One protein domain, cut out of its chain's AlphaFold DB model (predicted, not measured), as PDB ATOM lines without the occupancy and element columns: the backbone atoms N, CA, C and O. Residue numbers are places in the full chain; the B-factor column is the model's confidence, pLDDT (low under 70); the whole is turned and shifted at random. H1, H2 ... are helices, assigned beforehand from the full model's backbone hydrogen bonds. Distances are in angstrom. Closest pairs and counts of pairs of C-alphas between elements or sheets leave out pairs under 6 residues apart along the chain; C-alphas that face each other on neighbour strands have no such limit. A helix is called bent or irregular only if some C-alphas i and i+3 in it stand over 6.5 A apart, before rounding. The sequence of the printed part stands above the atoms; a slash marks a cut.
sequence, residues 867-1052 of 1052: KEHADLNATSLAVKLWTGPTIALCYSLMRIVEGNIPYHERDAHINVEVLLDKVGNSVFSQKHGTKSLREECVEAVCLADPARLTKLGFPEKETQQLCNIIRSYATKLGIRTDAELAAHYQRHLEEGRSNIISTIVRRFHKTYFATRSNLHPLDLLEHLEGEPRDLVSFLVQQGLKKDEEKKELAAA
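This is residues 867 to 1052 of the 1052 residues of the protein "DNA-directed RNA polymerase" of marine sediment metagenome (UniProt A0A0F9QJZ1). Crossed helices gather round H1b, which lies in the middle: H2 folds back beside it, H5 and H7 cross it, and H3 and H4 zigzag from H2 to H5. H8 packs on both H9 and H10 in a smaller group past the last residues of H7, while H1a reaches out at one end of the long axis and H11 lies at the other. The printed part has 186 residues with eleven named helices, H1 to H11 in chain order, and no named strand; the class is all helix. The whole is compact, with a radius of gyration of the C-alphas of 18.5 A, yet its outline is elongated, spanning 66 by 37 by 31 A.

H1, residues 867 to 898, was assigned as one helix by its hydrogen bonds but is bent, with C-alphas 881 and 884 6.7 A apart; its arms H1a, residues 867 to 881, and H1b, residues 884 to 898, stand at a steep tilt of 40 degrees. H1b and H2, residues 906 to 924, touch as a helical hairpin at a shallow tilt of 14 degrees, closest at the C-alphas of Cys 890 and Leu 916, 5.7 A apart. H2 is only just irregular, with C-alphas 920 and 923 6.6 A apart. H2, with residues 919 to 923 alone, touches H3, residues 933 to 942, as a hairpin at a steep tilt of 44 degrees; the closest C-alphas, of Ser 922 and Arg 934, are 5.1 A apart. H3 makes a further hairpin with H4, residues 946 to 951, closest at the C-alphas of Ala 940 and Arg 948, 6.1 A. H5, residues 956 to 972, and H7, residues 996 to 1004, are the hubs, touching four helices each. H5 touches H1b with residues 962 to 966 alone, about perpendicular at 80 degrees, the C-alphas of Val 897 and Ile 965 being closest at 7.3 A. H7 touches H1b at a steep tilt of 51 degrees, closest at the C-alphas of Ser 892 and Val 1001, 6.6 A. H6, residues 978 to 991, only just touches H7, with 3 pairs of C-alphas within 8 A, the closest being those of Tyr 985 and Ile 996, 7.1 A. H8, residues 1006 to 1010, touches H9, residues 1017 to 1024, closest at the C-alphas of Lys 1006 and His 1023, 4.9 A. H8 also touches H10, residues 1031 to 1040, where the C-alphas of Thr 1007 and Ser 1033 are closest at 5.4 A. H11, residues 1043 to 1051, touches no helix. Every O i to N i+4 pair is within hydrogen-bond range in H1b and H3 to H10; the counts are 9 of 11 in H1a, 13 of 15 in H2 and 3 of 5 in H11.

H1a begins at C-alpha 867 at (98.174, 133.499, 133.579) and is 20.2 A long from first to last C-alpha; H1b is 21.1 A, H2 28.3 A, H5 24.6 A and H6 19.5 A. H5 begins at C-alpha 956 at (111.685, 145.581, 99.049). H11 ends at C-alpha 1051 at (108.168, 186.425, 93.927).

The two C-alphas farthest apart, those of Lys 867 and Ala 1051, are 66.9 A apart. The printed part has no cut and no long link, and residue 1052 is the chain's last. The mean pLDDT of the printed part is 81.7; under 70 are residues 876, 879, 881, 923 to 932 and 1042 to 1052.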
ATOM      1  N   LYS A 867      97.141 133.179 134.565       81.81
ATOM      2  CA  LYS A 867      98.174 133.499 133.579       81.81
ATOM      3  C   LYS A 867      97.607 133.705 132.175       81.81
ATOM      4  O   LYS A 867      97.879 134.724 131.553       81.81
ATOM      5  N   GLU A 868      96.774 132.782 131.694       79.19
ATOM      6  CA  GLU A 868      96.133 132.912 130.376       79.19
ATOM      7  C   GLU A 868      95.268 134.174 130.293       79.19
ATOM      8  O   GLU A 868      95.310 134.895 129.298       79.19
ATOM      9  N   HIS A 869      94.525 134.481 131.358       75.19
ATOM     10  CA  HIS A 869      93.731 135.702 131.451       75.19
ATOM     11  C   HIS A 869      94.605 136.968 131.436       75.19
ATOM     12  O   HIS A 869      94.285 137.945 130.754       75.19
ATOM     13  N   ALA A 870      95.721 136.960 132.166       75.06
ATOM     14  CA  ALA A 870      96.651 138.079 132.205       75.06
ATOM     15  C   ALA A 870      97.336 138.330 130.857       75.06
ATOM     16  O   ALA A 870      97.366 139.477 130.406       75.06
ATOM     17  N   ASP A 871      97.811 137.279 130.188       75.69
ATOM     18  CA  ASP A 871      98.435 137.357 128.863       75.69
ATOM     19  C   ASP A 871      97.445 137.867 127.802       75.69
ATOM     20  O   ASP A 871      97.788 138.705 126.958       75.69
ATOM     21  N   LEU A 872      96.185 137.430 127.877       73.00
ATOM     22  CA  LEU A 872      95.115 137.881 126.991       73.00
ATOM     23  C   LEU A 872      94.804 139.378 127.159       73.00
ATOM     24  O   LEU A 872      94.683 140.122 126.174       73.00
ATOM     25  N   ASN A 873      94.701 139.832 128.409       70.06
ATOM     26  CA  ASN A 873      94.476 141.238 128.737       70.06
ATOM     27  C   ASN A 873      95.673 142.108 128.341       70.06
ATOM     28  O   ASN A 873      95.480 143.167 127.745       70.06
ATOM     29  N   ALA A 874      96.900 141.649 128.602       71.25
ATOM     30  CA  ALA A 874      98.123 142.331 128.188       71.25
ATOM     31  C   ALA A 874      98.163 142.502 126.662       71.25
ATOM     32  O   ALA A 874      98.387 143.600 126.158       71.25
ATOM     33  N   THR A 875      97.835 141.447 125.919       70.38
ATOM     34  CA  THR A 875      97.771 141.463 124.452       70.38
ATOM     35  C   THR A 875      96.760 142.488 123.922       70.38
ATOM     36  O   THR A 875      97.041 143.209 122.962       70.38
ATOM     37  N   SER A 876      95.595 142.603 124.561       67.38
ATOM     38  CA  SER A 876      94.551 143.565 124.174       67.38
ATOM     39  C   SER A 876      94.924 145.007 124.538       67.38
ATOM     40  O   SER A 876      94.764 145.923 123.727       67.38
ATOM     41  N   LEU A 877      95.484 145.210 125.734       70.00
ATOM     42  CA  LEU A 877      95.971 146.505 126.207       70.00
ATOM     43  C   LEU A 877      97.140 147.016 125.352       70.00
ATOM     44  O   LEU A 877      97.202 148.206 125.044       70.00
ATOM     45  N   ALA A 878      98.030 146.120 124.921       70.19
ATOM     46  CA  ALA A 878      99.174 146.439 124.078       70.19
ATOM     47  C   ALA A 878      98.748 147.141 122.778       70.19
ATOM     48  O   ALA A 878      99.344 148.155 122.420       70.19
ATOM     49  N   VAL A 879      97.682 146.687 122.104       69.31
ATOM     50  CA  VAL A 879      97.174 147.355 120.888       69.31
ATOM     51  C   VAL A 879      96.882 148.833 121.166       69.31
ATOM     52  O   VAL A 879      97.316 149.708 120.415       69.31
ATOM     53  N   LYS A 880      96.215 149.142 122.285       70.88
ATOM     54  CA  LYS A 880      95.836 150.517 122.648       70.88
ATOM     55  C   LYS A 880      97.026 151.349 123.131       70.88
ATOM     56  O   LYS A 880      97.216 152.462 122.639       70.88
ATOM     57  N   LEU A 881      97.862 150.807 124.021       69.25
ATOM     58  CA  LEU A 881      99.071 151.478 124.517       69.25
ATOM     59  C   LEU A 881     100.043 151.823 123.387       69.25
ATOM     60  O   LEU A 881     100.637 152.900 123.399       69.25
ATOM     61  N   TRP A 882     100.193 150.932 122.403       74.31
ATOM     62  CA  TRP A 882     101.185 151.078 121.339       74.31
ATOM     63  C   TRP A 882     100.669 151.772 120.081       74.31
ATOM     64  O   TRP A 882     101.503 152.194 119.277       74.31
ATOM     65  N   THR A 883      99.354 151.968 119.917       74.31
ATOM     66  CA  THR A 883      98.802 152.737 118.785       74.31
ATOM     67  C   THR A 883      99.421 154.136 118.749       74.31
ATOM     68  O   THR A 883     100.075 154.496 117.774       74.31
ATOM     69  N   GLY A 884      99.325 154.900 119.843       73.81
ATOM     70  CA  GLY A 884      99.879 156.258 119.927       73.81
ATOM     71  C   GLY A 884     101.385 156.341 119.616       73.81
ATOM     72  O   GLY A 884     101.767 157.104 118.724       73.81
ATOM     73  N   PRO A 885     102.248 155.562 120.297       77.38
ATOM     74  CA  PRO A 885     103.680 155.486 120.006       77.38
ATOM     75  C   PRO A 885     104.011 155.061 118.570       77.38
ATOM     76  O   PRO A 885     104.936 155.610 117.977       77.38
ATOM     77  N   THR A 886     103.265 154.120 117.987       80.19
ATOM     78  CA  THR A 886     103.505 153.664 116.606       80.19
ATOM     79  C   THR A 886     103.106 154.733 115.593       80.19
ATOM     80  O   THR A 886     103.851 154.986 114.648       80.19
ATOM     81  N   ILE A 887     102.000 155.446 115.823       78.75
ATOM     82  CA  ILE A 887     101.640 156.616 115.011       78.75
ATOM     83  C   ILE A 887     102.697 157.723 115.154       78.75
ATOM     84  O   ILE A 887     103.103 158.325 114.160       78.75
ATOM     85  N   ALA A 888     103.220 157.960 116.362       81.69
ATOM     86  CA  ALA A 888     104.306 158.918 116.572       81.69
ATOM     87  C   ALA A 888     105.594 158.518 115.828       81.69
ATOM     88  O   ALA A 888     106.246 159.385 115.243       81.69
ATOM     89  N   LEU A 889     105.932 157.222 115.794       86.88
ATOM     90  CA  LEU A 889     107.020 156.695 114.967       86.88
ATOM     91  C   LEU A 889     106.768 156.982 113.483       86.88
ATOM     92  O   LEU A 889     107.664 157.497 112.819       86.88
ATOM     93  N   CYS A 890     105.557 156.724 112.978       87.00
ATOM     94  CA  CYS A 890     105.204 157.015 111.587       87.00
ATOM     95  C   CYS A 890     105.410 158.500 111.255       87.00
ATOM     96  O   CYS A 890     105.993 158.829 110.224       87.00
ATOM     97  N   TYR A 891     105.010 159.405 112.152       86.94
ATOM     98  CA  TYR A 891     105.206 160.844 111.960       86.94
ATOM     99  C   TYR A 891     106.683 161.244 111.975       86.94
ATOM    100  O   TYR A 891     107.093 162.065 111.156       86.94
ATOM    101  N   SER A 892     107.491 160.654 112.859       90.31
ATOM    102  CA  SER A 892     108.943 160.870 112.899       90.31
ATOM    103  C   SER A 892     109.635 160.373 111.629       90.31
ATOM    104  O   SER A 892     110.432 161.104 111.048       90.31
ATOM    105  N   LEU A 893     109.294 159.173 111.152       89.62
ATOM    106  CA  LEU A 893     109.806 158.637 109.887       89.62
ATOM    107  C   LEU A 893     109.404 159.519 108.705       89.62
ATOM    108  O   LEU A 893     110.234 159.806 107.849       89.62
ATOM    109  N   MET A 894     108.164 160.015 108.695       88.25
ATOM    110  CA  MET A 894     107.697 160.966 107.688       88.25
ATOM    111  C   MET A 894     108.572 162.228 107.660       88.25
ATOM    112  O   MET A 894     108.960 162.657 106.581       88.25
ATOM    113  N   ARG A 895     108.958 162.788 108.820       89.62
ATOM    114  CA  ARG A 895     109.884 163.941 108.869       89.62
ATOM    115  C   ARG A 895     111.258 163.601 108.290       89.62
ATOM    116  O   ARG A 895     111.774 164.352 107.470       89.62
ATOM    117  N   ILE A 896     111.824 162.462 108.694       90.62
ATOM    118  CA  ILE A 896     113.136 161.978 108.233       90.62
ATOM    119  C   ILE A 896     113.158 161.834 106.712       90.62
ATOM    120  O   ILE A 896     114.103 162.268 106.056       90.62
ATOM    121  N   VAL A 897     112.102 161.255 106.145       87.38
ATOM    122  CA  VAL A 897     111.967 161.108 104.697       87.38
ATOM    123  C   VAL A 897     111.841 162.469 104.019       87.38
ATOM    124  O   VAL A 897     112.559 162.725 103.059       87.38
ATOM    125  N   GLU A 898     110.987 163.364 104.523       87.19
ATOM    126  CA  GLU A 898     110.820 164.711 103.957       87.19
ATOM    127  C   GLU A 898     112.132 165.510 103.919       87.19
ATOM    128  O   GLU A 898     112.351 166.261 102.973       87.19
ATOM    129  N   GLY A 899     113.032 165.297 104.886       86.94
ATOM    130  CA  GLY A 899     114.358 165.923 104.905       86.94
ATOM    131  C   GLY A 899     115.379 165.371 103.916       86.94
ATOM    132  O   GLY A 899     116.469 165.932 103.826       86.94
ATOM    133  N   ASN A 900     115.063 164.292 103.194       88.81
ATOM    134  CA  ASN A 900     115.965 163.686 102.201       88.81
ATOM    135  C   ASN A 900     115.347 163.567 100.816       88.81
ATOM    136  O   ASN A 900     116.088 163.437  99.849       88.81
ATOM    137  N   ILE A 901     114.019 163.583 100.722       86.44
ATOM    138  CA  ILE A 901     113.295 163.413  99.470       86.44
ATOM    139  C   ILE A 901     112.585 164.728  99.143       86.44
ATOM    140  O   ILE A 901     111.603 165.078  99.808       86.44
ATOM    141  N   PRO A 902     113.042 165.463  98.117       84.12
ATOM    142  CA  PRO A 902     112.373 166.671  97.661       84.12
ATOM    143  C   PRO A 902     110.898 166.430  97.323       84.12
ATOM    144  O   PRO A 902     110.512 165.378  96.819       84.12
ATOM    145  N   TYR A 903     110.043 167.424  97.551       79.69
ATOM    146  CA  TYR A 903     108.601 167.300  97.294       79.69
ATOM    147  C   TYR A 903     108.219 167.145  95.818       79.69
ATOM    148  O   TYR A 903     107.109 166.704  95.522       79.69
ATOM    149  N   HIS A 904     109.118 167.486  94.894       81.81
ATOM    150  CA  HIS A 904     108.909 167.226  93.471       81.81
ATOM    151  C   HIS A 904     109.076 165.735  93.117       81.81
ATOM    152  O   HIS A 904     108.522 165.290  92.116       81.81
ATOM    153  N   GLU A 905     109.748 164.932  93.956       86.62
ATOM    154  CA  GLU A 905     109.869 163.473  93.803       86.62
ATOM    155  C   GLU A 905     108.633 162.744  94.353       86.62
ATOM    156  O   GLU A 905     108.674 161.981  95.322       86.62
ATOM    157  N   ARG A 906     107.483 163.009  93.737       86.00
ATOM    158  CA  ARG A 906     106.168 162.575  94.225       86.00
ATOM    159  C   ARG A 906     106.044 161.058  94.429       86.00
ATOM    160  O   ARG A 906     105.487 160.633  95.441       86.00
ATOM    161  N   ASP A 907     106.596 160.248  93.528       86.38
ATOM    162  CA  ASP A 907     106.561 158.780  93.626       86.38
ATOM    163  C   ASP A 907     107.256 158.238  94.873       86.38
ATOM    164  O   ASP A 907     106.779 157.289  95.498       86.38
ATOM    165  N   ALA A 908     108.366 158.856  95.269       83.75
ATOM    166  CA  ALA A 908     109.091 158.453  96.460       83.75
ATOM    167  C   ALA A 908     108.281 158.752  97.735       83.75
ATOM    168  O   ALA A 908     108.241 157.927  98.649       83.75
ATOM    169  N   HIS A 909     107.546 159.870  97.767       85.69
ATOM    170  CA  HIS A 909     106.618 160.179  98.864       85.69
ATOM    171  C   HIS A 909     105.426 159.219  98.916       85.69
ATOM    172  O   HIS A 909     105.089 158.746  99.999       85.69
ATOM    173  N   ILE A 910     104.838 158.865  97.766       87.81
ATOM    174  CA  ILE A 910     103.757 157.865  97.683       87.81
ATOM    175  C   ILE A 910     104.215 156.529  98.277       87.81
ATOM    176  O   ILE A 910     103.538 155.938  99.117       87.81
ATOM    177  N   ASN A 911     105.388 156.067  97.854       82.94
ATOM    178  CA  ASN A 911     105.986 154.816  98.295       82.94
ATOM    179  C   ASN A 911     106.232 154.779  99.812       82.94
ATOM    180  O   ASN A 911     105.922 153.785 100.472       82.94
ATOM    181  N   VAL A 912     106.740 155.878 100.376       79.69
ATOM    182  CA  VAL A 912     106.939 155.995 101.822       79.69
ATOM    183  C   VAL A 912     105.608 156.025 102.561       79.69
ATOM    184  O   VAL A 912     105.472 155.314 103.548       79.69
ATOM    185  N   GLU A 913     104.611 156.785 102.109       84.94
ATOM    186  CA  GLU A 913     103.303 156.827 102.778       84.94
ATOM    187  C   GLU A 913     102.612 155.452 102.785       84.94
ATOM    188  O   GLU A 913     102.047 155.060 103.803       84.94
ATOM    189  N   VAL A 914     102.754 154.659 101.717       83.31
ATOM    190  CA  VAL A 914     102.300 153.253 101.686       83.31
ATOM    191  C   VAL A 914     103.028 152.391 102.721       83.31
ATOM    192  O   VAL A 914     102.410 151.546 103.374       83.31
ATOM    193  N   LEU A 915     104.338 152.581 102.878       81.94
ATOM    194  CA  LEU A 915     105.124 151.890 103.899       81.94
ATOM    195  C   LEU A 915     104.672 152.305 105.307       81.94
ATOM    196  O   LEU A 915     104.462 151.438 106.155       81.94
ATOM    197  N   LEU A 916     104.477 153.604 105.550       81.44
ATOM    198  CA  LEU A 916     104.038 154.149 106.837       81.44
ATOM    199  C   LEU A 916     102.631 153.681 107.218       81.44
ATOM    200  O   LEU A 916     102.423 153.345 108.381       81.44
ATOM    201  N   ASP A 917     101.700 153.578 106.266       79.19
ATOM    202  CA  ASP A 917     100.381 152.976 106.499       79.19
ATOM    203  C   ASP A 917     100.524 151.538 107.023       79.19
ATOM    204  O   ASP A 917      99.910 151.161 108.023       79.19
ATOM    205  N   LYS A 918     101.422 150.741 106.429       80.19
ATOM    206  CA  LYS A 918     101.686 149.376 106.901       80.19
ATOM    207  C   LYS A 918     102.353 149.339 108.284       80.19
ATOM    208  O   LYS A 918     102.025 148.457 109.080       80.19
ATOM    209  N   VAL A 919     103.246 150.282 108.599       81.06
ATOM    210  CA  VAL A 919     103.809 150.429 109.958       81.06
ATOM    211  C   VAL A 919     102.705 150.786 110.956       81.06
ATOM    212  O   VAL A 919     102.603 150.143 111.998       81.06
ATOM    213  N   GLY A 920     101.841 151.751 110.630       76.94
ATOM    214  CA  GLY A 920     100.704 152.159 111.457       76.94
ATOM    215  C   GLY A 920      99.724 151.014 111.717       76.94
ATOM    216  O   GLY A 920      99.340 150.781 112.859       76.94
ATOM    217  N   ASN A 921      99.411 150.226 110.686       75.69
ATOM    218  CA  ASN A 921      98.523 149.063 110.769       75.69
ATOM    219  C   ASN A 921      99.151 147.828 111.448       75.69
ATOM    220  O   ASN A 921      98.447 146.860 111.760       75.69
ATOM    221  N   SER A 922     100.464 147.840 111.725       77.12
ATOM    222  CA  SER A 922     101.149 146.727 112.401       77.12
ATOM    223  C   SER A 922     100.661 146.507 113.835       77.12
ATOM    224  O   SER A 922     100.711 145.376 114.317       77.12
ATOM    225  N   VAL A 923     100.120 147.540 114.497       69.00
ATOM    226  CA  VAL A 923      99.568 147.423 115.862       69.00
ATOM    227  C   VAL A 923      98.304 146.567 115.910       69.00
ATOM    228  O   VAL A 923      98.035 145.940 116.930       69.00
ATOM    229  N   PHE A 924      97.552 146.512 114.808       65.06
ATOM    230  CA  PHE A 924      96.316 145.732 114.684       65.06
ATOM    231  C   PHE A 924      96.559 144.314 114.156       65.06
ATOM    232  O   PHE A 924      95.652 143.485 114.133       65.06
ATOM    233  N   SER A 925      97.786 144.025 113.726       63.72
ATOM    234  CA  SER A 925      98.157 142.752 113.122       63.72
ATOM    235  C   SER A 925      98.923 141.909 114.143       63.72
ATOM    236  O   SER A 925     100.091 142.166 114.425       63.72
ATOM    237  N   GLN A 926      98.286 140.887 114.710       53.66
ATOM    238  CA  GLN A 926      98.975 139.905 115.553       53.66
ATOM    239  C   GLN A 926      99.372 138.692 114.710       53.66
ATOM    240  O   GLN A 926      98.552 138.159 113.962       53.66
ATOM    241  N   LYS A 927     100.624 138.237 114.833       39.72
ATOM    242  CA  LYS A 927     100.974 136.871 114.428       39.72
ATOM    243  C   LYS A 927     100.471 135.920 115.513       39.72
ATOM    244  O   LYS A 927     100.472 136.266 116.689       39.72
ATOM    245  N   HIS A 928     100.058 134.720 115.124       33.56
ATOM    246  CA  HIS A 928      99.778 133.638 116.063       33.56
ATOM    247  C   HIS A 928     101.057 133.322 116.865       33.56
ATOM    248  O   HIS A 928     101.950 132.654 116.350       33.56
ATOM    249  N   GLY A 929     101.185 133.851 118.085       39.47
ATOM    250  CA  GLY A 929     102.364 133.655 118.934       39.47
ATOM    251  C   GLY A 929     102.857 134.942 119.600       39.47
ATOM    252  O   GLY A 929     102.587 136.048 119.154       39.47
ATOM    253  N   THR A 930     103.588 134.774 120.693       44.53
ATOM    254  CA  THR A 930     103.882 135.733 121.776       44.53
ATOM    255  C   THR A 930     104.577 137.061 121.423       44.53
ATOM    256  O   THR A 930     104.715 137.890 122.316       44.53
ATOM    257  N   LYS A 931     105.003 137.309 120.172       51.31
ATOM    258  CA  LYS A 931     105.595 138.596 119.744       51.31
ATOM    259  C   LYS A 931     104.678 139.332 118.774       51.31
ATOM    260  O   LYS A 931     104.239 138.777 117.767       51.31
ATOM    261  N   SER A 932     104.422 140.606 119.057       66.06
ATOM    262  CA  SER A 932     103.571 141.439 118.203       66.06
ATOM    263  C   SER A 932     104.280 141.787 116.886       66.06
ATOM    264  O   SER A 932     105.487 142.040 116.871       66.06
ATOM    265  N   LEU A 933     103.541 141.872 115.767       71.94
ATOM    266  CA  LEU A 933     104.107 142.335 114.485       71.94
ATOM    267  C   LEU A 933     104.732 143.733 114.626       71.94
ATOM    268  O   LEU A 933     105.727 144.046 113.973       71.94
ATOM    269  N   ARG A 934     104.163 144.547 115.520       78.62
ATOM    270  CA  ARG A 934     104.673 145.856 115.920       78.62
ATOM    271  C   ARG A 934     106.105 145.790 116.445       78.62
ATOM    272  O   ARG A 934     106.919 146.589 116.005       78.62
ATOM    273  N   GLU A 935     106.427 144.891 117.374       76.81
ATOM    274  CA  GLU A 935     107.780 144.813 117.949       76.81
ATOM    275  C   GLU A 935     108.806 144.451 116.884       76.81
ATOM    276  O   GLU A 935     109.816 145.139 116.758       76.81
ATOM    277  N   GLU A 936     108.505 143.440 116.061       82.56
ATOM    278  CA  GLU A 936     109.379 143.067 114.947       82.56
ATOM    279  C   GLU A 936     109.577 144.229 113.965       82.56
ATOM    280  O   GLU A 936     110.683 144.432 113.468       82.56
ATOM    281  N   CYS A 937     108.517 144.992 113.687       84.88
ATOM    282  CA  CYS A 937     108.554 146.116 112.761       84.88
ATOM    283  C   CYS A 937     109.348 147.305 113.320       84.88
ATOM    284  O   CYS A 937     110.236 147.811 112.638       84.88
ATOM    285  N   VAL A 938     109.075 147.733 114.558       86.00
ATOM    286  CA  VAL A 938     109.776 148.853 115.211       86.00
ATOM    287  C   VAL A 938     111.262 148.548 115.360       86.00
ATOM    288  O   VAL A 938     112.090 149.416 115.083       86.00
ATOM    289  N   GLU A 939     111.599 147.320 115.753       89.81
ATOM    290  CA  GLU A 939     112.980 146.858 115.847       89.81
ATOM    291  C   GLU A 939     113.665 146.904 114.477       89.81
ATOM    292  O   GLU A 939     114.711 147.534 114.340       89.81
ATOM    293  N   ALA A 940     113.053 146.322 113.441       91.62
ATOM    294  CA  ALA A 940     113.632 146.306 112.099       91.62
ATOM    295  C   ALA A 940     113.817 147.719 111.515       91.62
ATOM    296  O   ALA A 940     114.831 147.990 110.877       91.62
ATOM    297  N   VAL A 941     112.883 148.643 111.778       91.81
ATOM    298  CA  VAL A 941     113.029 150.061 111.409       91.81
ATOM    299  C   VAL A 941     114.193 150.711 112.164       91.81
ATOM    300  O   VAL A 941     115.018 151.377 111.544       91.81
ATOM    301  N   CYS A 942     114.288 150.524 113.485       92.25
ATOM    302  CA  CYS A 942     115.364 151.113 114.291       92.25
ATOM    303  C   CYS A 942     116.748 150.538 113.957       92.25
ATOM    304  O   CYS A 942     117.746 151.237 114.101       92.25
ATOM    305  N   LEU A 943     116.814 149.288 113.505       94.62
ATOM    306  CA  LEU A 943     118.042 148.646 113.037       94.62
ATOM    307  C   LEU A 943     118.315 148.890 111.546       94.62
ATOM    308  O   LEU A 943     119.335 148.436 111.038       94.62
ATOM    309  N   ALA A 944     117.416 149.590 110.843       93.88
ATOM    310  CA  ALA A 944     117.466 149.768 109.396       93.88
ATOM    311  C   ALA A 944     117.682 148.435 108.640       93.88
ATOM    312  O   ALA A 944     118.491 148.366 107.714       93.88
ATOM    313  N   ASP A 945     116.971 147.372 109.033       94.62
ATOM    314  CA  ASP A 945     117.115 146.007 108.506       94.62
ATOM    315  C   ASP A 945     116.128 145.743 107.348       94.62
ATOM    316  O   ASP A 945     114.945 145.449 107.583       94.62
ATOM    317  N   PRO A 946     116.577 145.839 106.079       93.38
ATOM    318  CA  PRO A 946     115.688 145.681 104.936       93.38
ATOM    319  C   PRO A 946     115.202 144.242 104.743       93.38
ATOM    320  O   PRO A 946     114.067 144.031 104.309       93.38
ATOM    321  N   ALA A 947     116.019 143.245 105.091       93.44
ATOM    322  CA  ALA A 947     115.663 141.841 104.927       93.44
ATOM    323  C   ALA A 947     114.522 141.465 105.877       93.44
ATOM    324  O   ALA A 947     113.546 140.822 105.478       93.44
ATOM    325  N   ARG A 948     114.595 141.932 107.129       91.88
ATOM    326  CA  ARG A 948     113.545 141.695 108.119       91.88
ATOM    327  C   ARG A 948     112.250 142.407 107.758       91.88
ATOM    328  O   ARG A 948     111.201 141.770 107.790       91.88
ATOM    329  N   LEU A 949     112.297 143.673 107.342       88.94
ATOM    330  CA  LEU A 949     111.102 144.386 106.871       88.94
ATOM    331  C   LEU A 949     110.475 143.700 105.645       88.94
ATOM    332  O   LEU A 949     109.266 143.470 105.620       88.94
ATOM    333  N   THR A 950     111.274 143.251 104.678       90.25
ATOM    334  CA  THR A 950     110.759 142.505 103.515       90.25
ATOM    335  C   THR A 950     110.100 141.186 103.934       90.25
ATOM    336  O   THR A 950     109.011 140.859 103.461       90.25
ATOM    337  N   LYS A 951     110.665 140.472 104.920       89.00
ATOM    338  CA  LYS A 951     110.055 139.267 105.517       89.00
ATOM    339  C   LYS A 951     108.735 139.554 106.249       89.00
ATOM    340  O   LYS A 951     107.859 138.692 106.294       89.00
ATOM    341  N   LEU A 952     108.556 140.761 106.786       84.75
ATOM    342  CA  LEU A 952     107.272 141.245 107.320       84.75
ATOM    343  C   LEU A 952     106.291 141.679 106.202       84.75
ATOM    344  O   LEU A 952     105.187 142.172 106.459       84.75
ATOM    345  N   GLY A 953     106.678 141.484 104.940       84.50
ATOM    346  CA  GLY A 953     105.910 141.761 103.733       84.50
ATOM    347  C   GLY A 953     105.948 143.225 103.302       84.50
ATOM    348  O   GLY A 953     105.013 143.670 102.630       84.50
ATOM    349  N   PHE A 954     106.901 144.023 103.787       84.81
ATOM    350  CA  PHE A 954     107.088 145.376 103.270       84.81
ATOM    351  C   PHE A 954     107.704 145.313 101.860       84.81
ATOM    352  O   PHE A 954     108.492 144.408 101.592       84.81
ATOM    353  N   PRO A 955     107.346 146.232 100.945       83.44
ATOM    354  CA  PRO A 955     107.935 146.268  99.609       83.44
ATOM    355  C   PRO A 955     109.456 146.479  99.661       83.44
ATOM    356  O   PRO A 955     109.930 147.383 100.352       83.44
ATOM    357  N   GLU A 956     110.218 145.642  98.956       86.81
ATOM    358  CA  GLU A 956     111.685 145.581  99.049       86.81
ATOM    359  C   GLU A 956     112.361 146.907  98.662       86.81
ATOM    360  O   GLU A 956     113.180 147.436  99.414       86.81
ATOM    361  N   LYS A 957     111.973 147.491  97.520       84.38
ATOM    362  CA  LYS A 957     112.564 148.731  96.994       84.38
ATOM    363  C   LYS A 957     112.372 149.904  97.961       84.38
ATOM    364  O   LYS A 957     113.318 150.623  98.277       84.38
ATOM    365  N   GLU A 958     111.147 150.090  98.433       83.88
ATOM    366  CA  GLU A 958     110.745 151.160  99.344       83.88
ATOM    367  C   GLU A 958     111.394 150.995 100.724       83.88
ATOM    368  O   GLU A 958     111.864 151.962 101.329       83.88
ATOM    369  N   THR A 959     111.488 149.750 101.187       88.38
ATOM    370  CA  THR A 959     112.194 149.384 102.415       88.38
ATOM    371  C   THR A 959     113.675 149.742 102.327       88.38
ATOM    372  O   THR A 959     114.214 150.376 103.237       88.38
ATOM    373  N   GLN A 960     114.338 149.386 101.224       90.81
ATOM    374  CA  GLN A 960     115.755 149.678 101.035       90.81
ATOM    375  C   GLN A 960     116.021 151.189 101.037       90.81
ATOM    376  O   GLN A 960     116.980 151.644 101.661       90.81
ATOM    377  N   GLN A 961     115.151 151.973 100.391       88.00
ATOM    378  CA  GLN A 961     115.246 153.432 100.377       88.00
ATOM    379  C   GLN A 961     115.175 154.018 101.796       88.00
ATOM    380  O   GLN A 961     116.044 154.805 102.174       88.00
ATOM    381  N   LEU A 962     114.190 153.604 102.601       89.56
ATOM    382  CA  LEU A 962     114.047 154.080 103.979       89.56
ATOM    383  C   LEU A 962     115.259 153.704 104.843       89.56
ATOM    384  O   LEU A 962     115.819 154.565 105.527       89.56
ATOM    385  N   CYS A 963     115.698 152.445 104.792       92.88
ATOM    386  CA  CYS A 963     116.848 151.976 105.563       92.88
ATOM    387  C   CYS A 963     118.136 152.725 105.184       92.88
ATOM    388  O   CYS A 963     118.925 153.077 106.061       92.88
ATOM    389  N   ASN A 964     118.335 153.038 103.900       93.25
ATOM    390  CA  ASN A 964     119.482 153.826 103.441       93.25
ATOM    391  C   ASN A 964     119.463 155.260 103.992       93.25
ATOM    392  O   ASN A 964     120.503 155.762 104.420       93.25
ATOM    393  N   ILE A 965     118.292 155.905 104.039       93.12
ATOM    394  CA  ILE A 965     118.140 157.242 104.636       93.12
ATOM    395  C   ILE A 965     118.476 157.204 106.134       93.12
ATOM    396  O   ILE A 965     119.234 158.047 106.622       93.12
ATOM    397  N   ILE A 966     117.971 156.201 106.863       94.25
ATOM    398  CA  ILE A 966     118.260 156.033 108.296       94.25
ATOM    399  C   ILE A 966     119.766 155.844 108.521       94.25
ATOM    400  O   ILE A 966     120.347 156.556 109.340       94.25
ATOM    401  N   ARG A 967     120.422 154.957 107.756       95.25
ATOM    402  CA  ARG A 967     121.881 154.743 107.830       95.25
ATOM    403  C   ARG A 967     122.679 156.008 107.507       95.25
ATOM    404  O   ARG A 967     123.673 156.291 108.176       95.25
ATOM    405  N   SER A 968     122.238 156.797 106.527       95.06
ATOM    406  CA  SER A 968     122.882 158.069 106.172       95.06
ATOM    407  C   SER A 968     122.878 159.052 107.347       95.06
ATOM    408  O   SER A 968     123.911 159.634 107.684       95.06
ATOM    409  N   TYR A 969     121.746 159.201 108.041       95.19
ATOM    410  CA  TYR A 969     121.704 160.027 109.247       95.19
ATOM    411  C   TYR A 969     122.460 159.422 110.427       95.19
ATOM    412  O   TYR A 969     123.123 160.166 111.147       95.19
ATOM    413  N   ALA A 970     122.386 158.105 110.625       94.38
ATOM    414  CA  ALA A 970     123.158 157.421 111.659       94.38
ATOM    415  C   ALA A 970     124.662 157.697 111.484       94.38
ATOM    416  O   ALA A 970     125.335 158.081 112.439       94.38
ATOM    417  N   THR A 971     125.150 157.671 110.240       95.44
ATOM    418  CA  THR A 971     126.542 158.005 109.899       95.44
ATOM    419  C   THR A 971     126.893 159.441 110.301       95.44
ATOM    420  O   THR A 971     127.947 159.675 110.892       95.44
ATOM    421  N   LYS A 972     125.988 160.407 110.068       94.69
ATOM    422  CA  LYS A 972     126.146 161.811 110.510       94.69
ATOM    423  C   LYS A 972     126.155 161.963 112.040       94.69
ATOM    424  O   LYS A 972     126.653 162.966 112.541       94.69
ATOM    425  N   LEU A 973     125.613 160.992 112.775       92.75
ATOM    426  CA  LEU A 973     125.655 160.913 114.241       92.75
ATOM    427  C   LEU A 973     126.872 160.133 114.764       92.75
ATOM    428  O   LEU A 973     126.994 159.944 115.972       92.75
ATOM    429  N   GLY A 974     127.764 159.676 113.880       93.75
ATOM    430  CA  GLY A 974     128.934 158.878 114.241       93.75
ATOM    431  C   GLY A 974     128.671 157.374 114.373       93.75
ATOM    432  O   GLY A 974     129.565 156.661 114.804       93.75
ATOM    433  N   ILE A 975     127.487 156.886 113.988       94.00
ATOM    434  CA  ILE A 975     127.124 155.460 113.956       94.00
ATOM    435  C   ILE A 975     127.285 154.979 112.511       94.00
ATOM    436  O   ILE A 975     126.435 155.253 111.665       94.00
ATOM    437  N   ARG A 976     128.408 154.331 112.197       92.69
ATOM    438  CA  ARG A 976     128.856 154.054 110.820       92.69
ATOM    439  C   ARG A 976     128.612 152.616 110.377       92.69
ATOM    440  O   ARG A 976     128.591 152.354 109.178       92.69
ATOM    441  N   THR A 977     128.452 151.690 111.317       93.19
ATOM    442  CA  THR A 977     128.269 150.261 111.034       93.19
ATOM    443  C   THR A 977     126.935 149.744 111.567       93.19
ATOM    444  O   THR A 977     126.395 150.262 112.545       93.19
ATOM    445  N   ASP A 978     126.421 148.671 110.962       90.12
ATOM    446  CA  ASP A 978     125.213 147.995 111.451       90.12
ATOM    447  C   ASP A 978     125.412 147.450 112.886       90.12
ATOM    448  O   ASP A 978     124.479 147.454 113.686       90.12
ATOM    449  N   ALA A 979     126.643 147.067 113.256       92.94
ATOM    450  CA  ALA A 979     126.988 146.649 114.617       92.94
ATOM    451  C   ALA A 979     126.871 147.798 115.636       92.94
ATOM    452  O   ALA A 979     126.327 147.612 116.725       92.94
ATOM    453  N   GLU A 980     127.325 149.005 115.288       93.25
ATOM    454  CA  GLU A 980     127.158 150.194 116.136       93.25
ATOM    455  C   GLU A 980     125.687 150.617 116.239       93.25
ATOM    456  O   GLU A 980     125.250 151.073 117.299       93.25
ATOM    457  N   LEU A 981     124.911 150.451 115.163       93.06
ATOM    458  CA  LEU A 981     123.474 150.718 115.168       93.06
ATOM    459  C   LEU A 981     122.729 149.728 116.076       93.06
ATOM    460  O   LEU A 981     121.899 150.147 116.885       93.06
ATOM    461  N   ALA A 982     123.088 148.443 116.020       93.38
ATOM    462  CA  ALA A 982     122.589 147.425 116.939       93.38
ATOM    463  C   ALA A 982     122.967 147.734 118.395       93.38
ATOM    464  O   ALA A 982     122.101 147.711 119.267       93.38
ATOM    465  N   ALA A 983     124.216 148.129 118.663       92.25
ATOM    466  CA  ALA A 983     124.648 148.550 119.997       92.25
ATOM    467  C   ALA A 983     123.914 149.815 120.485       92.25
ATOM    468  O   ALA A 983     123.632 149.973 121.673       92.25
ATOM    469  N   HIS A 984     123.575 150.743 119.585       92.12
ATOM    470  CA  HIS A 984     122.750 151.904 119.916       92.12
ATOM    471  C   HIS A 984     121.314 151.501 120.279       92.12
ATOM    472  O   HIS A 984     120.777 151.997 121.269       92.12
ATOM    473  N   TYR A 985     120.706 150.585 119.522       91.75
ATOM    474  CA  TYR A 985     119.377 150.060 119.827       91.75
ATOM    475  C   TYR A 985     119.355 149.245 121.129       91.75
ATOM    476  O   TYR A 985     118.432 149.395 121.924       91.75
ATOM    477  N   GLN A 986     120.404 148.472 121.414       89.94
ATOM    478  CA  GLN A 986     120.515 147.728 122.667       89.94
ATOM    479  C   GLN A 986     120.561 148.666 123.882       89.94
ATOM    480  O   GLN A 986     119.808 148.475 124.832       89.94
ATOM    481  N   ARG A 987     121.324 149.765 123.808       87.31
ATOM    482  CA  ARG A 987     121.310 150.813 124.849       87.31
ATOM    483  C   ARG A 987     119.951 151.503 124.993       87.31
ATOM    484  O   ARG A 987     119.614 151.958 126.081       87.31
ATOM    485  N   HIS A 988     119.160 151.609 123.923       86.12
ATOM    486  CA  HIS A 988     117.776 152.087 124.030       86.12
ATOM    487  C   HIS A 988     116.917 151.131 124.872       86.12
ATOM    488  O   HIS A 988     116.163 151.606 125.718       86.12
ATOM    489  N   LEU A 989     117.061 149.816 124.676       81.50
ATOM    490  CA  LEU A 989     116.329 148.802 125.439       81.50
ATOM    491  C   LEU A 989     116.788 148.717 126.903       81.50
ATOM    492  O   LEU A 989     115.949 148.625 127.792       81.50
ATOM    493  N   GLU A 990     118.097 148.764 127.155       81.75
ATOM    494  CA  GLU A 990     118.681 148.560 128.490       81.75
ATOM    495  C   GLU A 990     118.662 149.825 129.355       81.75
ATOM    496  O   GLU A 990     118.347 149.768 130.540       81.75
ATOM    497  N   GLU A 991     118.984 150.981 128.769       82.06
ATOM    498  CA  GLU A 991     119.180 152.233 129.508       82.06
ATOM    499  C   GLU A 991     118.027 153.234 129.309       82.06
ATOM    500  O   GLU A 991     118.062 154.343 129.840       82.06
ATOM    501  N   GLY A 992     117.021 152.904 128.487       74.00
ATOM    502  CA  GLY A 992     115.911 153.812 128.171       74.00
ATOM    503  C   GLY A 992     116.320 155.051 127.360       74.00
ATOM    504  O   GLY A 992     115.591 156.046 127.336       74.00
ATOM    505  N   ARG A 993     117.485 155.023 126.690       79.94
ATOM    506  CA  ARG A 993     117.954 156.122 125.820       79.94
ATOM    507  C   ARG A 993     117.026 156.329 124.621       79.94
ATOM    508  O   ARG A 993     116.174 155.506 124.326       79.94
ATOM    509  N   SER A 994     117.186 157.426 123.883       84.19
ATOM    510  CA  SER A 994     116.481 157.594 122.602       84.19
ATOM    511  C   SER A 994     116.937 156.536 121.594       84.19
ATOM    512  O   SER A 994     118.135 156.333 121.436       84.19
ATOM    513  N   ASN A 995     115.999 155.907 120.880       91.25
ATOM    514  CA  ASN A 995     116.348 155.101 119.708       91.25
ATOM    515  C   ASN A 995     116.896 155.986 118.573       91.25
ATOM    516  O   ASN A 995     116.843 157.223 118.640       91.25
ATOM    517  N   ILE A 996     117.392 155.354 117.505       94.19
ATOM    518  CA  ILE A 996     118.011 156.084 116.396       94.19
ATOM    519  C   ILE A 996     117.043 157.082 115.749       94.19
ATOM    520  O   ILE A 996     117.430 158.213 115.482       94.19
ATOM    521  N   ILE A 997     115.768 156.722 115.573       94.56
ATOM    522  CA  ILE A 997     114.768 157.573 114.916       94.56
ATOM    523  C   ILE A 997     114.518 158.843 115.733       94.56
ATOM    524  O   ILE A 997     114.589 159.952 115.202       94.56
ATOM    525  N   SER A 998     114.298 158.699 117.040       90.81
ATOM    526  CA  SER A 998     114.142 159.828 117.961       90.81
ATOM    527  C   SER A 998     115.399 160.698 118.016       90.81
ATOM    528  O   SER A 998     115.298 161.925 118.056       90.81
ATOM    529  N   THR A 999     116.586 160.085 117.966       92.50
ATOM    530  CA  THR A 999     117.868 160.803 117.948       92.50
ATOM    531  C   THR A 999     118.035 161.624 116.667       92.50
ATOM    532  O   THR A 999     118.415 162.796 116.736       92.50
ATOM    533  N   ILE A1000     117.685 161.057 115.508       94.50
ATOM    534  CA  ILE A1000     117.697 161.757 114.218       94.50
ATOM    535  C   ILE A1000     116.740 162.949 114.258       94.50
ATOM    536  O   ILE A1000     117.141 164.067 113.930       94.50
ATOM    537  N   VAL A1001     115.498 162.744 114.706       92.94
ATOM    538  CA  VAL A1001     114.505 163.824 114.811       92.94
ATOM    539  C   VAL A1001     115.004 164.944 115.720       92.94
ATOM    540  O   VAL A1001     114.994 166.106 115.318       92.94
ATOM    541  N   ARG A1002     115.507 164.610 116.911       90.06
ATOM    542  CA  ARG A1002     116.031 165.596 117.864       90.06
ATOM    543  C   ARG A1002     117.196 166.403 117.289       90.06
ATOM    544  O   ARG A1002     117.284 167.600 117.546       90.06
ATOM    545  N   ARG A1003     118.101 165.770 116.533       89.88
ATOM    546  CA  ARG A1003     119.319 166.431 116.044       89.88
ATOM    547  C   ARG A1003     119.118 167.202 114.742       89.88
ATOM    548  O   ARG A1003     119.721 168.261 114.581       89.88
ATOM    549  N   PHE A1004     118.304 166.677 113.828       91.62
ATOM    550  CA  PHE A1004     118.181 167.199 112.465       91.62
ATOM    551  C   PHE A1004     116.818 167.821 112.157       91.62
ATOM    552  O   PHE A1004     116.760 168.697 111.307       91.62
ATOM    553  N   HIS A1005     115.746 167.443 112.858       92.62
ATOM    554  CA  HIS A1005     114.389 167.973 112.654       92.62
ATOM    555  C   HIS A1005     113.967 168.845 113.842       92.62
ATOM    556  O   HIS A1005     112.939 168.620 114.488       92.62
ATOM    557  N   LYS A1006     114.813 169.839 114.149       91.44
ATOM    558  CA  LYS A1006     114.746 170.650 115.373       91.44
ATOM    559  C   LYS A1006     113.383 171.311 115.584       91.44
ATOM    560  O   LYS A1006     112.831 171.201 116.675       91.44
ATOM    561  N   THR A1007     112.809 171.931 114.551       91.44
ATOM    562  CA  THR A1007     111.503 172.600 114.651       91.44
ATOM    563  C   THR A1007     110.392 171.611 114.997       91.44
ATOM    564  O   THR A1007     109.620 171.856 115.921       91.44
ATOM    565  N   TYR A1008     110.337 170.453 114.326       91.81
ATOM    566  CA  TYR A1008     109.366 169.412 114.666       91.81
ATOM    567  C   TYR A1008     109.567 168.906 116.098       91.81
ATOM    568  O   TYR A1008     108.595 168.819 116.849       91.81
ATOM    569  N   PHE A1009     110.808 168.644 116.516       91.50
ATOM    570  CA  PHE A1009     111.115 168.243 117.891       91.50
ATOM    571  C   PHE A1009     110.644 169.284 118.918       91.50
ATOM    572  O   PHE A1009     109.975 168.924 119.887       91.50
ATOM    573  N   ALA A1010     110.890 170.572 118.675       90.44
ATOM    574  CA  ALA A1010     110.425 171.662 119.532       90.44
ATOM    575  C   ALA A1010     108.900 171.702 119.679       90.44
ATOM    576  O   ALA A1010     108.379 171.965 120.756       90.44
ATOM    577  N   THR A1011     108.158 171.347 118.630       88.00
ATOM    578  CA  THR A1011     106.688 171.276 118.698       88.00
ATOM    579  C   THR A1011     106.159 170.054 119.455       88.00
ATOM    580  O   THR A1011     104.953 169.911 119.637       88.00
ATOM    581  N   ARG A1012     107.028 169.129 119.877       86.25
ATOM    582  CA  ARG A1012     106.650 167.875 120.551       86.25
ATOM    583  C   ARG A1012     107.265 167.718 121.940       86.25
ATOM    584  O   ARG A1012     106.768 166.898 122.706       86.25
ATOM    585  N   SER A1013     108.270 168.520 122.267       87.75
ATOM    586  CA  SER A1013     109.047 168.429 123.502       87.75
ATOM    587  C   SER A1013     108.808 169.630 124.404       87.75
ATOM    588  O   SER A1013     108.554 170.724 123.917       87.75
ATOM    589  N   ASN A1014     108.918 169.427 125.717       89.62
ATOM    590  CA  ASN A1014     108.975 170.525 126.676       89.62
ATOM    591  C   ASN A1014     110.422 171.034 126.738       89.62
ATOM    592  O   ASN A1014     111.271 170.378 127.341       89.62
ATOM    593  N   LEU A1015     110.710 172.132 126.042       89.19
ATOM    594  CA  LEU A1015     112.051 172.710 125.962       89.19
ATOM    595  C   LEU A1015     112.192 173.910 126.893       89.19
ATOM    596  O   LEU A1015     111.238 174.658 127.115       89.19
ATOM    597  N   HIS A1016     113.416 174.121 127.375       93.19
ATOM    598  CA  HIS A1016     113.793 175.389 127.985       93.19
ATOM    599  C   HIS A1016     113.501 176.544 127.000       93.19
ATOM    600  O   HIS A1016     113.719 176.357 125.798       93.19
ATOM    601  N   PRO A1017     113.048 177.727 127.458       94.81
ATOM    602  CA  PRO A1017     112.650 178.822 126.570       94.81
ATOM    603  C   PRO A1017     113.703 179.192 125.502       94.81
ATOM    604  O   PRO A1017     113.382 179.285 124.319       94.81
ATOM    605  N   LEU A1018     114.982 179.303 125.878       93.00
ATOM    606  CA  LEU A1018     116.071 179.580 124.922       93.00
ATOM    607  C   LEU A1018     116.352 178.425 123.942       93.00
ATOM    608  O   LEU A1018     116.659 178.666 122.776       93.00
ATOM    609  N   ASP A1019     116.198 177.170 124.376       91.62
ATOM    610  CA  ASP A1019     116.338 176.023 123.473       91.62
ATOM    611  C   ASP A1019     115.186 175.983 122.469       91.62
ATOM    612  O   ASP A1019     115.407 175.642 121.308       91.62
ATOM    613  N   LEU A1020     113.970 176.351 122.889       93.50
ATOM    614  CA  LEU A1020     112.831 176.488 121.989       93.50
ATOM    615  C   LEU A1020     113.156 177.479 120.863       93.50
ATOM    616  O   LEU A1020     112.996 177.114 119.700       93.50
ATOM    617  N   LEU A1021     113.668 178.673 121.182       92.62
ATOM    618  CA  LEU A1021     114.068 179.661 120.170       92.62
ATOM    619  C   LEU A1021     115.123 179.099 119.207       92.62
ATOM    620  O   LEU A1021     114.893 179.091 117.999       92.62
ATOM    621  N   GLU A1022     116.206 178.516 119.736       90.94
ATOM    622  CA  GLU A1022     117.284 177.933 118.919       90.94
ATOM    623  C   GLU A1022     116.755 176.853 117.951       90.94
ATOM    624  O   GLU A1022     117.210 176.722 116.812       90.94
ATOM    625  N   HIS A1023     115.780 176.051 118.385       92.06
ATOM    626  CA  HIS A1023     115.198 175.004 117.545       92.06
ATOM    627  C   HIS A1023     114.233 175.544 116.482       92.06
ATOM    628  O   HIS A1023     114.110 174.934 115.414       92.06
ATOM    629  N   LEU A1024     113.536 176.648 116.758       91.31
ATOM    630  CA  LEU A1024     112.637 177.298 115.799       91.31
ATOM    631  C   LEU A1024     113.402 178.077 114.718       91.31
ATOM    632  O   LEU A1024     112.905 178.184 113.598       91.31
ATOM    633  N   GLU A1025     114.605 178.561 115.029       87.69
ATOM    634  CA  GLU A1025     115.506 179.265 114.099       87.69
ATOM    635  C   GLU A1025     116.309 178.327 113.183       87.69
ATOM    636  O   GLU A1025     116.937 178.776 112.225       87.69
ATOM    637  N   GLY A1026     116.290 177.016 113.445       84.88
ATOM    638  CA  GLY A1026     116.970 176.031 112.604       84.88
ATOM    639  C   GLY A1026     116.457 176.022 111.157       84.88
ATOM    640  O   GLY A1026     115.284 176.292 110.905       84.88
ATOM    641  N   GLU A1027     117.326 175.662 110.207       85.56
ATOM    642  CA  GLU A1027     116.973 175.543 108.784       85.56
ATOM    643  C   GLU A1027     115.743 174.647 108.561       85.56
ATOM    644  O   GLU A1027     115.643 173.580 109.183       85.56
ATOM    645  N   PRO A1028     114.827 175.022 107.646       86.56
ATOM    646  CA  PRO A1028     113.667 174.200 107.361       86.56
ATOM    647  C   PRO A1028     114.083 172.943 106.590       86.56
ATOM    648  O   PRO A1028     114.709 173.018 105.535       86.56
ATOM    649  N   ARG A1029     113.728 171.771 107.118       87.06
ATOM    650  CA  ARG A1029     114.062 170.456 106.535       87.06
ATOM    651  C   ARG A1029     112.852 169.574 106.279       87.06
ATOM    652  O   ARG A1029     112.977 168.531 105.665       87.06
ATOM    653  N   ASP A1030     111.682 169.958 106.754       88.12
ATOM    654  CA  ASP A1030     110.449 169.190 106.600       88.12
ATOM    655  C   ASP A1030     109.238 170.128 106.563       88.12
ATOM    656  O   ASP A1030     109.344 171.314 106.895       88.12
ATOM    657  N   LEU A1031     108.068 169.617 106.177       86.19
ATOM    658  CA  LEU A1031     106.864 170.444 106.022       86.19
ATOM    659  C   LEU A1031     106.510 171.217 107.293       86.19
ATOM    660  O   LEU A1031     106.049 172.350 107.206       86.19
ATOM    661  N   VAL A1032     106.757 170.646 108.472       87.94
ATOM    662  CA  VAL A1032     106.471 171.315 109.747       87.94
ATOM    663  C   VAL A1032     107.336 172.559 109.872       87.94
ATOM    664  O   VAL A1032     106.811 173.646 110.103       87.94
ATOM    665  N   SER A1033     108.645 172.413 109.670       88.44
ATOM    666  CA  SER A1033     109.575 173.540 109.731       88.44
ATOM    667  C   SER A1033     109.260 174.622 108.691       88.44
ATOM    668  O   SER A1033     109.231 175.800 109.045       88.44
ATOM    669  N   PHE A1034     108.889 174.245 107.461       87.44
ATOM    670  CA  PHE A1034     108.449 175.202 106.441       87.44
ATOM    671  C   PHE A1034     107.183 175.961 106.862       87.44
ATOM    672  O   PHE A1034     107.142 177.187 106.764       87.44
ATOM    673  N   LEU A1035     106.154 175.267 107.363       86.88
ATOM    674  CA  LEU A1035     104.895 175.903 107.765       86.88
ATOM    675  C   LEU A1035     105.070 176.833 108.967       86.88
ATOM    676  O   LEU A1035     104.471 177.914 108.986       86.88
ATOM    677  N   VAL A1036     105.883 176.423 109.945       88.62
ATOM    678  CA  VAL A1036     106.210 177.228 111.126       88.62
ATOM    679  C   VAL A1036     106.965 178.482 110.702       88.62
ATOM    680  O   VAL A1036     106.513 179.579 111.017       88.62
ATOM    681  N   GLN A1037     108.031 178.356 109.911       86.62
ATOM    682  CA  GLN A1037     108.790 179.518 109.442       86.62
ATOM    683  C   GLN A1037     107.937 180.474 108.604       86.62
ATOM    684  O   GLN A1037     107.943 181.674 108.861       86.62
ATOM    685  N   GLN A1038     107.132 179.966 107.664       83.81
ATOM    686  CA  GLN A1038     106.199 180.804 106.899       83.81
ATOM    687  C   GLN A1038     105.179 181.525 107.791       83.81
ATOM    688  O   GLN A1038     104.789 182.654 107.495       83.81
ATOM    689  N   GLY A1039     104.733 180.884 108.876       83.19
ATOM    690  CA  GLY A1039     103.831 181.500 109.849       83.19
ATOM    691  C   GLY A1039     104.501 182.596 110.678       83.19
ATOM    692  O   GLY A1039     103.847 183.575 111.034       83.19
ATOM    693  N   LEU A1040     105.797 182.446 110.963       83.19
ATOM    694  CA  LEU A1040     106.559 183.373 111.794       83.19
ATOM    695  C   LEU A1040     107.117 184.579 111.020       83.19
ATOM    696  O   LEU A1040     107.207 185.650 111.617       83.19
ATOM    697  N   LYS A1041     107.412 184.459 109.717       77.19
ATOM    698  CA  LYS A1041     107.901 185.576 108.878       77.19
ATOM    699  C   LYS A1041     106.925 186.762 108.839       77.19
ATOM    700  O   LYS A1041     105.704 186.560 108.793       77.19
ATOM    701  N   LYS A1042     107.458 187.993 108.857       59.31
ATOM    702  CA  LYS A1042     106.678 189.243 108.730       59.31
ATOM    703  C   LYS A1042     106.153 189.402 107.294       59.31
ATOM    704  O   LYS A1042     106.711 188.841 106.355       59.31
ATOM    705  N   ASP A1043     105.058 190.141 107.117       48.84
ATOM    706  CA  ASP A1043     104.353 190.222 105.824       48.84
ATOM    707  C   ASP A1043     105.146 190.941 104.713       48.84
ATOM    708  O   ASP A1043     104.874 190.714 103.533       48.84
ATOM    709  N   GLU A1044     106.162 191.736 105.058       42.28
ATOM    710  CA  GLU A1044     107.078 192.366 104.093       42.28
ATOM    711  C   GLU A1044     108.035 191.342 103.450       42.28
ATOM    712  O   GLU A1044     108.156 191.308 102.229       42.28
ATOM    713  N   GLU A1045     108.582 190.397 104.226       46.59
ATOM    714  CA  GLU A1045     109.430 189.297 103.723       46.59
ATOM    715  C   GLU A1045     108.635 188.241 102.932       46.59
ATOM    716  O   GLU A1045     109.178 187.521 102.090       46.59
ATOM    717  N   LYS A1046     107.322 188.124 103.179       43.41
ATOM    718  CA  LYS A1046     106.448 187.209 102.421       43.41
ATOM    719  C   LYS A1046     106.249 187.647 100.971       43.41
ATOM    720  O   LYS A1046     106.026 186.785 100.123       43.41
ATOM    721  N   LYS A1047     106.316 188.952 100.677       36.50
ATOM    722  CA  LYS A1047     106.179 189.471  99.306       36.50
ATOM    723  C   LYS A1047     107.389 189.117  98.439       36.50
ATOM    724  O   LYS A1047     107.202 188.776  97.278       36.50
ATOM    725  N   GLU A1048     108.590 189.114  99.012       34.97
ATOM    726  CA  GLU A1048     109.820 188.736  98.300       34.97
ATOM    727  C   GLU A1048     109.890 187.229  98.017       34.97
ATOM    728  O   GLU A1048     110.298 186.820  96.936       34.97
ATOM    729  N   LEU A1049     109.405 186.389  98.937       36.72
ATOM    730  CA  LEU A1049     109.429 184.925  98.792       36.72
ATOM    731  C   LEU A1049     108.254 184.348  97.991       36.72
ATOM    732  O   LEU A1049     108.271 183.176  97.647       36.72
ATOM    733  N   ALA A1050     107.206 185.136  97.744       36.88
ATOM    734  CA  ALA A1050     106.158 184.795  96.781       36.88
ATOM    735  C   ALA A1050     106.547 185.185  95.343       36.88
ATOM    736  O   ALA A1050     105.910 184.726  94.394       36.88
ATOM    737  N   ALA A1051     107.561 186.046  95.199       32.84
ATOM    738  CA  ALA A1051     108.168 186.425  93.927       32.84
ATOM    739  C   ALA A1051     109.338 185.504  93.521       32.84
ATOM    740  O   ALA A1051     109.713 185.506  92.349       32.84
ATOM    741  N   ALA A1052     109.876 184.721  94.465       33.03
ATOM    742  CA  ALA A1052     110.862 183.654  94.261       33.03
ATOM    743  C   ALA A1052     110.185 182.275  94.250       33.03
ATOM    744  O   ALA A1052     110.647 181.403  93.481       33.03
TER     745      ALA A1052